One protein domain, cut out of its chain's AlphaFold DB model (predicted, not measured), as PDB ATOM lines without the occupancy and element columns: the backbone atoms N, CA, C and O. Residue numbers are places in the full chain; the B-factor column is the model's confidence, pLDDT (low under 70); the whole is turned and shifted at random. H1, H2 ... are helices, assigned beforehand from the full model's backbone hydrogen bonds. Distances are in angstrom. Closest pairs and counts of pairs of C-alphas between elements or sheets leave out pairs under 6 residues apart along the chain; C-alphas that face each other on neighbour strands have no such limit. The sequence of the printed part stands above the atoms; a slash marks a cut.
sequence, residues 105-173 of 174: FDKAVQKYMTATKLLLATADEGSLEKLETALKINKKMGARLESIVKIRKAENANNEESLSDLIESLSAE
ATOM      1  N   PHE A 105     -38.368 -12.091   6.239       89.81
ATOM      2  CA  PHE A 105     -38.489 -11.319   7.480       89.81
ATOM      3  C   PHE A 105     -39.821 -10.558   7.563       89.81
ATOM      4  O   PHE A 105     -40.502 -10.645   8.579       89.81
ATOM      5  N   ASP A 106     -40.260  -9.911   6.479       94.25
ATOM      6  CA  ASP A 106     -41.546  -9.197   6.455       94.25
ATOM      7  C   ASP A 106     -42.728 -10.132   6.726       94.25
ATOM      8  O   ASP A 106     -43.607  -9.821   7.532       94.25
ATOM      9  N   LYS A 107     -42.730 -11.327   6.118       94.69
ATOM     10  CA  LYS A 107     -43.745 -12.353   6.399       94.69
ATOM     11  C   LYS A 107     -43.686 -12.810   7.860       94.69
ATOM     12  O   LYS A 107     -44.736 -13.041   8.459       94.69
ATOM     13  N   ALA A 108     -42.493 -12.932   8.443       93.94
ATOM     14  CA  ALA A 108     -42.321 -13.283   9.852       93.94
ATOM     15  C   ALA A 108     -42.858 -12.185  10.787       93.94
ATOM     16  O   ALA A 108     -43.561 -12.504  11.744       93.94
ATOM     17  N   VAL A 109     -42.624 -10.905  10.475       95.06
ATOM     18  CA  VAL A 109     -43.188  -9.764  11.218       95.06
ATOM     19  C   VAL A 109     -44.715  -9.777  11.159       95.06
ATOM     20  O   VAL A 109     -45.365  -9.659  12.197       95.06
ATOM     21  N   GLN A 110     -45.305 -10.003   9.980       95.75
ATOM     22  CA  GLN A 110     -46.762 -10.116   9.852       95.75
ATOM     23  C   GLN A 110     -47.317 -11.284  10.677       95.75
ATOM     24  O   GLN A 110     -48.296 -11.118  11.405       95.75
ATOM     25  N   LYS A 111     -46.670 -12.456  10.630       95.25
ATOM     26  CA  LYS A 111     -47.050 -13.613  11.458       95.25
ATOM     27  C   LYS A 111     -46.950 -13.304  12.954       95.25
ATOM     28  O   LYS A 111     -47.886 -13.618  13.683       95.25
ATOM     29  N   TYR A 112     -45.872 -12.658  13.401       94.38
ATOM     30  CA  TYR A 112     -45.689 -12.239  14.793       94.38
ATOM     31  C   TYR A 112     -46.802 -11.290  15.255       94.38
ATOM     32  O   TYR A 112     -47.411 -11.508  16.306       94.38
ATOM     33  N   MET A 113     -47.116 -10.271  14.449       96.44
ATOM     34  CA  MET A 113     -48.191  -9.325  14.749       96.44
ATOM     35  C   MET A 113     -49.545 -10.028  14.841       96.44
ATOM     36  O   MET A 113     -50.283  -9.802  15.798       96.44
ATOM     37  N   THR A 114     -49.866 -10.892  13.877       97.81
ATOM     38  CA  THR A 114     -51.124 -11.647  13.860       97.81
ATOM     39  C   THR A 114     -51.238 -12.570  15.069       97.81
ATOM     40  O   THR A 114     -52.239 -12.507  15.774       97.81
ATOM     41  N   ALA A 115     -50.210 -13.369  15.364       96.00
ATOM     42  CA  ALA A 115     -50.202 -14.263  16.522       96.00
ATOM     43  C   ALA A 115     -50.360 -13.495  17.844       96.00
ATOM     44  O   ALA A 115     -51.140 -13.894  18.705       96.00
ATOM     45  N   THR A 116     -49.683 -12.351  17.979       96.19
ATOM     46  CA  THR A 116     -49.804 -11.494  19.167       96.19
ATOM     47  C   THR A 116     -51.213 -10.917  19.295       96.19
ATOM     48  O   THR A 116     -51.786 -10.939  20.378       96.19
ATOM     49  N   LYS A 117     -51.809 -10.436  18.196       97.56
ATOM     50  CA  LYS A 117     -53.191  -9.932  18.201       97.56
ATOM     51  C   LYS A 117     -54.198 -11.018  18.564       97.56
ATOM     52  O   LYS A 117     -55.118 -10.733  19.317       97.56
ATOM     53  N   LEU A 118     -54.014 -12.241  18.063       97.06
ATOM     54  CA  LEU A 118     -54.863 -13.381  18.412       97.06
ATOM     55  C   LEU A 118     -54.756 -13.721  19.902       97.06
ATOM     56  O   LEU A 118     -55.786 -13.833  20.552       97.06
ATOM     57  N   LEU A 119     -53.540 -13.786  20.457       95.56
ATOM     58  CA  LEU A 119     -53.327 -13.997  21.895       95.56
ATOM     59  C   LEU A 119     -54.062 -12.950  22.744       95.56
ATOM     60  O   LEU A 119     -54.677 -13.290  23.751       95.56
ATOM     61  N   LEU A 120     -53.990 -11.677  22.344       96.19
ATOM     62  CA  LEU A 120     -54.680 -10.589  23.038       96.19
ATOM     63  C   LEU A 120     -56.203 -10.677  22.880       96.19
ATOM     64  O   LEU A 120     -56.923 -10.397  23.830       96.19
ATOM     65  N   ALA A 121     -56.694 -11.084  21.708       97.50
ATOM     66  CA  ALA A 121     -58.124 -11.254  21.454       97.50
ATOM     67  C   ALA A 121     -58.742 -12.394  22.279       97.50
ATOM     68  O   ALA A 121     -59.928 -12.343  22.582       97.50
ATOM     69  N   THR A 122     -57.945 -13.393  22.666       96.56
ATOM     70  CA  THR A 122     -58.365 -14.507  23.530       96.56
ATOM     71  C   THR A 122     -57.993 -14.291  25.001       96.56
ATOM     72  O   THR A 122     -58.034 -15.234  25.787       96.56
ATOM     73  N   ALA A 123     -57.566 -13.086  25.401       95.88
ATOM     74  CA  ALA A 123     -57.057 -12.849  26.754       95.88
ATOM     75  C   ALA A 123     -58.120 -13.088  27.841       95.88
ATOM     76  O   ALA A 123     -57.785 -13.601  28.908       95.88
ATOM     77  N   ASP A 124     -59.390 -12.803  27.545       95.56
ATOM     78  CA  ASP A 124     -60.510 -13.007  28.475       95.56
ATOM     79  C   ASP A 124     -60.771 -14.495  28.788       95.56
ATOM     80  O   ASP A 124     -61.395 -14.822  29.796       95.56
ATOM     81  N   GLU A 125     -60.262 -15.413  27.959       95.56
ATOM     82  CA  GLU A 125     -60.358 -16.866  28.168       95.56
ATOM     83  C   GLU A 125     -59.242 -17.405  29.090       95.56
ATOM     84  O   GLU A 125     -59.282 -18.555  29.541       95.56
ATOM     85  N   GLY A 126     -58.211 -16.599  29.362       93.88
ATOM     86  CA  GLY A 126     -57.048 -16.981  30.157       93.88
ATOM     87  C   GLY A 126     -57.233 -16.726  31.654       93.88
ATOM     88  O   GLY A 126     -57.717 -15.679  32.071       93.88
ATOM     89  N   SER A 127     -56.760 -17.648  32.500       97.31
ATOM     90  CA  SER A 127     -56.586 -17.338  33.925       97.31
ATOM     91  C   SER A 127     -55.500 -16.275  34.112       97.31
ATOM     92  O   SER A 127     -54.563 -16.193  33.314       97.31
ATOM     93  N   LEU A 128     -55.573 -15.507  35.204       96.69
ATOM     94  CA  LEU A 128     -54.562 -14.495  35.537       96.69
ATOM     95  C   LEU A 128     -53.133 -15.068  35.496       96.69
ATOM     96  O   LEU A 128     -52.258 -14.494  34.860       96.69
ATOM     97  N   GLU A 129     -52.923 -16.253  36.072       97.62
ATOM     98  CA  GLU A 129     -51.628 -16.949  36.059       97.62
ATOM     99  C   GLU A 129     -51.126 -17.264  34.635       97.62
ATOM    100  O   GLU A 129     -49.943 -17.092  34.318       97.62
ATOM    101  N   LYS A 130     -52.024 -17.692  33.734       96.69
ATOM    102  CA  LYS A 130     -51.677 -17.943  32.327       96.69
ATOM    103  C   LYS A 130     -51.325 -16.645  31.604       96.69
ATOM    104  O   LYS A 130     -50.373 -16.636  30.824       96.69
ATOM    105  N   LEU A 131     -52.040 -15.554  31.882       97.25
ATOM    106  CA  LEU A 131     -51.758 -14.233  31.312       97.25
ATOM    107  C   LEU A 131     -50.405 -13.687  31.786       97.25
ATOM    108  O   LEU A 131     -49.613 -13.207  30.975       97.25
ATOM    109  N   GLU A 132     -50.090 -13.820  33.073       97.38
ATOM    110  CA  GLU A 132     -48.788 -13.433  33.628       97.38
ATOM    111  C   GLU A 132     -47.644 -14.259  33.028       97.38
ATOM    112  O   GLU A 132     -46.588 -13.720  32.676       97.38
ATOM    113  N   THR A 133     -47.872 -15.559  32.834       97.25
ATOM    114  CA  THR A 133     -46.920 -16.444  32.155       97.25
ATOM    115  C   THR A 133     -46.709 -16.017  30.702       97.25
ATOM    116  O   THR A 133     -45.564 -15.866  30.266       97.25
ATOM    117  N   ALA A 134     -47.785 -15.739  29.960       95.88
ATOM    118  CA  ALA A 134     -47.713 -15.243  28.587       95.88
ATOM    119  C   ALA A 134     -46.964 -13.901  28.498       95.88
ATOM    120  O   ALA A 134     -46.103 -13.726  27.630       95.88
ATOM    121  N   LEU A 135     -47.202 -12.981  29.438       96.31
ATOM    122  CA  LEU A 135     -46.473 -11.715  29.538       96.31
ATOM    123  C   LEU A 135     -44.977 -11.939  29.789       96.31
ATOM    124  O   LEU A 135     -44.137 -11.284  29.167       96.31
ATOM    125  N   LYS A 136     -44.619 -12.866  30.683       97.44
ATOM    126  CA  LYS A 136     -43.217 -13.211  30.963       97.44
ATOM    127  C   LYS A 136     -42.522 -13.783  29.725       97.44
ATOM    128  O   LYS A 136     -41.381 -13.407  29.451       97.44
ATOM    129  N   ILE A 137     -43.207 -14.639  28.965       94.75
ATOM    130  CA  ILE A 137     -42.712 -15.167  27.684       94.75
ATOM    131  C   ILE A 137     -42.494 -14.016  26.694       94.75
ATOM    132  O   ILE A 137     -41.401 -13.890  26.142       94.75
ATOM    133  N   ASN A 138     -43.478 -13.128  26.525       94.75
ATOM    134  CA  ASN A 138     -43.368 -11.984  25.619       94.75
ATOM    135  C   ASN A 138     -42.185 -11.068  25.973       94.75
ATOM    136  O   ASN A 138     -41.381 -10.743  25.100       94.75
ATOM    137  N   LYS A 139     -42.001 -10.743  27.259       95.94
ATOM    138  CA  LYS A 139     -40.849  -9.962  27.738       95.94
ATOM    139  C   LYS A 139     -39.514 -10.639  27.420       95.94
ATOM    140  O   LYS A 139     -38.583  -9.969  26.982       95.94
ATOM    141  N   LYS A 140     -39.415 -11.961  27.604       94.25
ATOM    142  CA  LYS A 140     -38.202 -12.725  27.259       94.25
ATOM    143  C   LYS A 140     -37.917 -12.704  25.756       94.25
ATOM    144  O   LYS A 140     -36.770 -12.495  25.374       94.25
ATOM    145  N   MET A 141     -38.936 -12.868  24.911       92.88
ATOM    146  CA  MET A 141     -38.778 -12.743  23.455       92.88
ATOM    147  C   MET A 141     -38.331 -11.329  23.057       92.88
ATOM    148  O   MET A 141     -37.413 -11.176  22.254       92.88
ATOM    149  N   GLY A 142     -38.920 -10.297  23.670       94.38
ATOM    150  CA  GLY A 142     -38.533  -8.902  23.458       94.38
ATOM    151  C   GLY A 142     -37.065  -8.631  23.802       94.38
ATOM    152  O   GLY A 142     -36.356  -8.032  23.000       94.38
ATOM    153  N   ALA A 143     -36.578  -9.141  24.936       93.88
ATOM    154  CA  ALA A 143     -35.176  -8.993  25.341       93.88
ATOM    155  C   ALA A 143     -34.190  -9.659  24.358       93.88
ATOM    156  O   ALA A 143     -33.098  -9.136  24.108       93.88
ATOM    157  N   ARG A 144     -34.572 -10.795  23.757       90.81
ATOM    158  CA  ARG A 144     -33.775 -11.455  22.706       90.81
ATOM    159  C   ARG A 144     -33.710 -10.599  21.441       90.81
ATOM    160  O   ARG A 144     -32.620 -10.365  20.921       90.81
ATOM    161  N   LEU A 145     -34.848 -10.065  20.990       92.38
ATOM    162  CA  LEU A 145     -34.890  -9.146  19.848       92.38
ATOM    163  C   LEU A 145     -34.059  -7.881  20.108       92.38
ATOM    164  O   LEU A 145     -33.290  -7.461  19.247       92.38
ATOM    165  N   GLU A 146     -34.159  -7.308  21.308       93.81
ATOM    166  CA  GLU A 146     -33.356  -6.154  21.716       93.81
ATOM    167  C   GLU A 146     -31.853  -6.456  21.651       93.81
ATOM    168  O   GLU A 146     -31.074  -5.636  21.164       93.81
ATOM    169  N   SER A 147     -31.439  -7.650  22.084       90.62
ATOM    170  CA  SER A 147     -30.039  -8.084  22.021       90.62
ATOM    171  C   SER A 147     -29.537  -8.184  20.577       90.62
ATOM    172  O   SER A 147     -28.456  -7.685  20.272       90.62
ATOM    173  N   ILE A 148     -30.345  -8.732  19.662       89.06
ATOM    174  CA  ILE A 148     -30.021  -8.776  18.224       89.06
ATOM    175  C   ILE A 148     -29.874  -7.359  17.652       89.06
ATOM    176  O   ILE A 148     -28.941  -7.087  16.898       89.06
ATOM    177  N   VAL A 149     -30.766  -6.436  18.025       91.19
ATOM    178  CA  VAL A 149     -30.684  -5.033  17.590       91.19
ATOM    179  C   VAL A 149     -29.408  -4.364  18.102       91.19
ATOM    180  O   VAL A 149     -28.776  -3.624  17.350       91.19
ATOM    181  N   LYS A 150     -29.013  -4.613  19.357       92.50
ATOM    182  CA  LYS A 150     -27.772  -4.073  19.934       92.50
ATOM    183  C   LYS A 150     -26.538  -4.546  19.168       92.50
ATOM    184  O   LYS A 150     -25.717  -3.706  18.819       92.50
ATOM    185  N   ILE A 151     -26.456  -5.844  18.864       88.69
ATOM    186  CA  ILE A 151     -25.351  -6.429  18.088       88.69
ATOM    187  C   ILE A 151     -25.251  -5.751  16.718       88.69
ATOM    188  O   ILE A 151     -24.231  -5.146  16.414       88.69
ATOM    189  N   ARG A 152     -26.348  -5.717  15.952       87.31
ATOM    190  CA  ARG A 152     -26.350  -5.110  14.609       87.31
ATOM    191  C   ARG A 152     -26.013  -3.623  14.609       87.31
ATOM    192  O   ARG A 152     -25.405  -3.120  13.672       87.31
ATOM    193  N   LYS A 153     -26.436  -2.886  15.640       90.12
ATOM    194  CA  LYS A 153     -26.065  -1.473  15.785       90.12
ATOM    195  C   LYS A 153     -24.567  -1.305  16.021       90.12
ATOM    196  O   LYS A 153     -24.005  -0.365  15.475       90.12
ATOM    197  N   ALA A 154     -23.957  -2.174  16.826       89.38
ATOM    198  CA  ALA A 154     -22.522  -2.146  17.081       89.38
ATOM    199  C   ALA A 154     -21.726  -2.491  15.813       89.38
ATOM    200  O   ALA A 154     -20.875  -1.699  15.419       89.38
ATOM    201  N   GLU A 155     -22.089  -3.582  15.127       88.50
ATOM    202  CA  GLU A 155     -21.474  -3.999  13.855       88.50
ATOM    203  C   GLU A 155     -21.519  -2.854  12.825       88.50
ATOM    204  O   GLU A 155     -20.494  -2.443  12.285       88.50
ATOM    205  N   ASN A 156     -22.691  -2.230  12.644       85.94
ATOM    206  CA  ASN A 156     -22.855  -1.105  11.720       85.94
ATOM    207  C   ASN A 156     -22.082   0.155  12.136       85.94
ATOM    208  O   ASN A 156     -21.572   0.869  11.277       85.94
ATOM    209  N   ALA A 157     -22.031   0.476  13.433       89.69
ATOM    210  CA  ALA A 157     -21.329   1.665  13.920       89.69
ATOM    211  C   ALA A 157     -19.810   1.550  13.743       89.69
ATOM    212  O   ALA A 157     -19.146   2.558  13.499       89.69
ATOM    213  N   ASN A 158     -19.283   0.329  13.835       88.12
ATOM    214  CA  ASN A 158     -17.861   0.037  13.703       88.12
ATOM    215  C   ASN A 158     -17.463  -0.404  12.283       88.12
ATOM    216  O   ASN A 158     -16.277  -0.596  12.025       88.12
ATOM    217  N   ASN A 159     -18.429  -0.540  11.363       84.56
ATOM    218  CA  ASN A 159     -18.236  -1.101  10.023       84.56
ATOM    219  C   ASN A 159     -17.574  -2.498  10.067       84.56
ATOM    220  O   ASN A 159     -16.685  -2.803   9.271       84.56
ATOM    221  N   GLU A 160     -17.990  -3.309  11.043       85.06
ATOM    222  CA  GLU A 160     -17.543  -4.687  11.256       85.06
ATOM    223  C   GLU A 160     -18.415  -5.659  10.447       85.06
ATOM    224  O   GLU A 160     -19.629  -5.474  10.329       85.06
ATOM    225  N   GLU A 161     -17.798  -6.707   9.898       81.12
ATOM    226  CA  GLU A 161     -18.522  -7.820   9.276       81.12
ATOM    227  C   GLU A 161     -19.319  -8.589  10.331       81.12
ATOM    228  O   GLU A 161     -18.859  -8.777  11.462       81.12
ATOM    229  N   SER A 162     -20.510  -9.072   9.965       81.12
ATOM    230  CA  SER A 162     -21.266  -9.897  10.898       81.12
ATOM    231  C   SER A 162     -20.571 -11.242  11.091       81.12
ATOM    232  O   SER A 162     -19.893 -11.764  10.202       81.12
ATOM    233  N   LEU A 163     -20.817 -11.882  12.236       72.56
ATOM    234  CA  LEU A 163     -20.321 -13.241  12.473       72.56
ATOM    235  C   LEU A 163     -20.765 -14.225  11.373       72.56
ATOM    236  O   LEU A 163     -20.068 -15.196  11.096       72.56
ATOM    237  N   SER A 164     -21.924 -13.993  10.751       68.31
ATOM    238  CA  SER A 164     -22.398 -14.834   9.649       68.31
ATOM    239  C   SER A 164     -21.509 -14.692   8.415       68.31
ATOM    240  O   SER A 164     -21.113 -15.708   7.851       68.31
ATOM    241  N   ASP A 165     -21.166 -13.457   8.048       75.88
ATOM    242  CA  ASP A 165     -20.344 -13.152   6.871       75.88
ATOM    243  C   ASP A 165     -18.935 -13.740   7.035       75.88
ATOM    244  O   ASP A 165     -18.415 -14.404   6.138       75.88
ATOM    245  N   LEU A 166     -18.361 -13.607   8.237       76.50
ATOM    246  CA  LEU A 166     -17.064 -14.189   8.597       76.50
ATOM    247  C   LEU A 166     -17.055 -15.726   8.556       76.50
ATOM    248  O   LEU A 166     -16.041 -16.345   8.245       76.50
ATOM    249  N   ILE A 167     -18.165 -16.384   8.901       66.25
ATOM    250  CA  ILE A 167     -18.261 -17.852   8.833       66.25
ATOM    251  C   ILE A 167     -18.434 -18.326   7.384       66.25
ATOM    252  O   ILE A 167     -17.911 -19.383   7.010       66.25
ATOM    253  N   GLU A 168     -19.182 -17.577   6.577       68.50
ATOM    254  CA  GLU A 168     -19.395 -17.882   5.164       68.50
ATOM    255  C   GLU A 168     -18.098 -17.731   4.363       68.50
ATOM    256  O   GLU A 168     -17.765 -18.630   3.588       68.50
ATOM    257  N   SER A 169     -17.303 -16.689   4.633       72.50
ATOM    258  CA  SER A 169     -15.992 -16.505   3.998       72.50
ATOM    259  C   SER A 169     -15.043 -17.681   4.267       72.50
ATOM    260  O   SER A 169     -14.435 -18.201   3.336       72.50
ATOM    261  N   LEU A 170     -15.018 -18.211   5.496       62.28
ATOM    262  CA  LEU A 170     -14.245 -19.415   5.844       62.28
ATOM    263  C   LEU A 170     -14.755 -20.700   5.173       62.28
ATOM    264  O   LEU A 170     -14.033 -21.693   5.099       62.28
ATOM    265  N   SER A 171     -16.018 -20.721   4.747       58.22
ATOM    266  CA  SER A 171     -16.633 -21.882   4.098       58.22
ATOM    267  C   SER A 171     -16.458 -21.867   2.576       58.22
ATOM    268  O   SER A 171     -16.614 -22.917   1.958       58.22
ATOM    269  N   ALA A 172     -16.138 -20.712   1.982       53.66
ATOM    270  CA  ALA A 172     -15.951 -20.530   0.542       53.66
ATOM    271  C   ALA A 172     -14.516 -20.818   0.049       53.66
ATOM    272  O   ALA A 172     -14.300 -20.922  -1.155       53.66
ATOM    273  N   GLU A 173     -13.539 -20.961   0.953       49.66
ATOM    274  CA  GLU A 173     -12.125 -21.223   0.624       49.66
ATOM    275  C   GLU A 173     -11.765 -22.717   0.428       49.66
ATOM    276  O   GLU A 173     -10.583 -23.045   0.321       49.66
TER     277      GLU A 173
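This is residues 105 to 173 of the 174 residues of the protein "Antitoxin HipB" of uncultured Blautia sp (UniProt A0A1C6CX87). One long helix, H2, makes most of the length of an open, rod-shaped arrangement; H1 folds back beside its first part to make a V with open space between the helices, and the short H3 turns off past its other end. The helices form no packed core, and none of them touches another. The printed part has 69 residues with three named helices, in the order H1, H2, H3, and no named strand; the class is all helix. It is extended, with a radius of gyration of the C-alphas of 17.9 A and spans of 55 by 21 by 20 A.

H1, residues 105 to 121, begins at C-alpha 105 at (-38.489, -11.319, 7.480) and is 24.1 A long from first to last C-alpha. H2, residues 128 to 158, is 45.1 A long, from C-alpha 128 at (-54.562, -14.495, 35.537). H3, residues 163 to 172, is 14.6 A long and ends at C-alpha 172 at (-15.951, -20.530, 0.542).

H1 and H2 are apart, with no C-alpha of the one within 8 A of the other. H2 and H3 are apart by the same test, and so are H1 and H3. Residues 105 to 115 of H1, residues 139 to 150 of H2 and residues 164 to 173, of which 164 to 172 belong to H3, stand free. In H1, H2 and H3 every O i to N i+4 pair is within hydrogen-bond range.

The C-alphas of Asp 124 and Glu 173, the two farthest apart, are 56.4 A from each other. The printed part has no cut. Six residues make a short link from H1 to H2, and four make a tight link from H2 to H3. The mean pLDDT of the printed part is 88.9; residues 164, 167 to 168 and 170 to 173 are under 70.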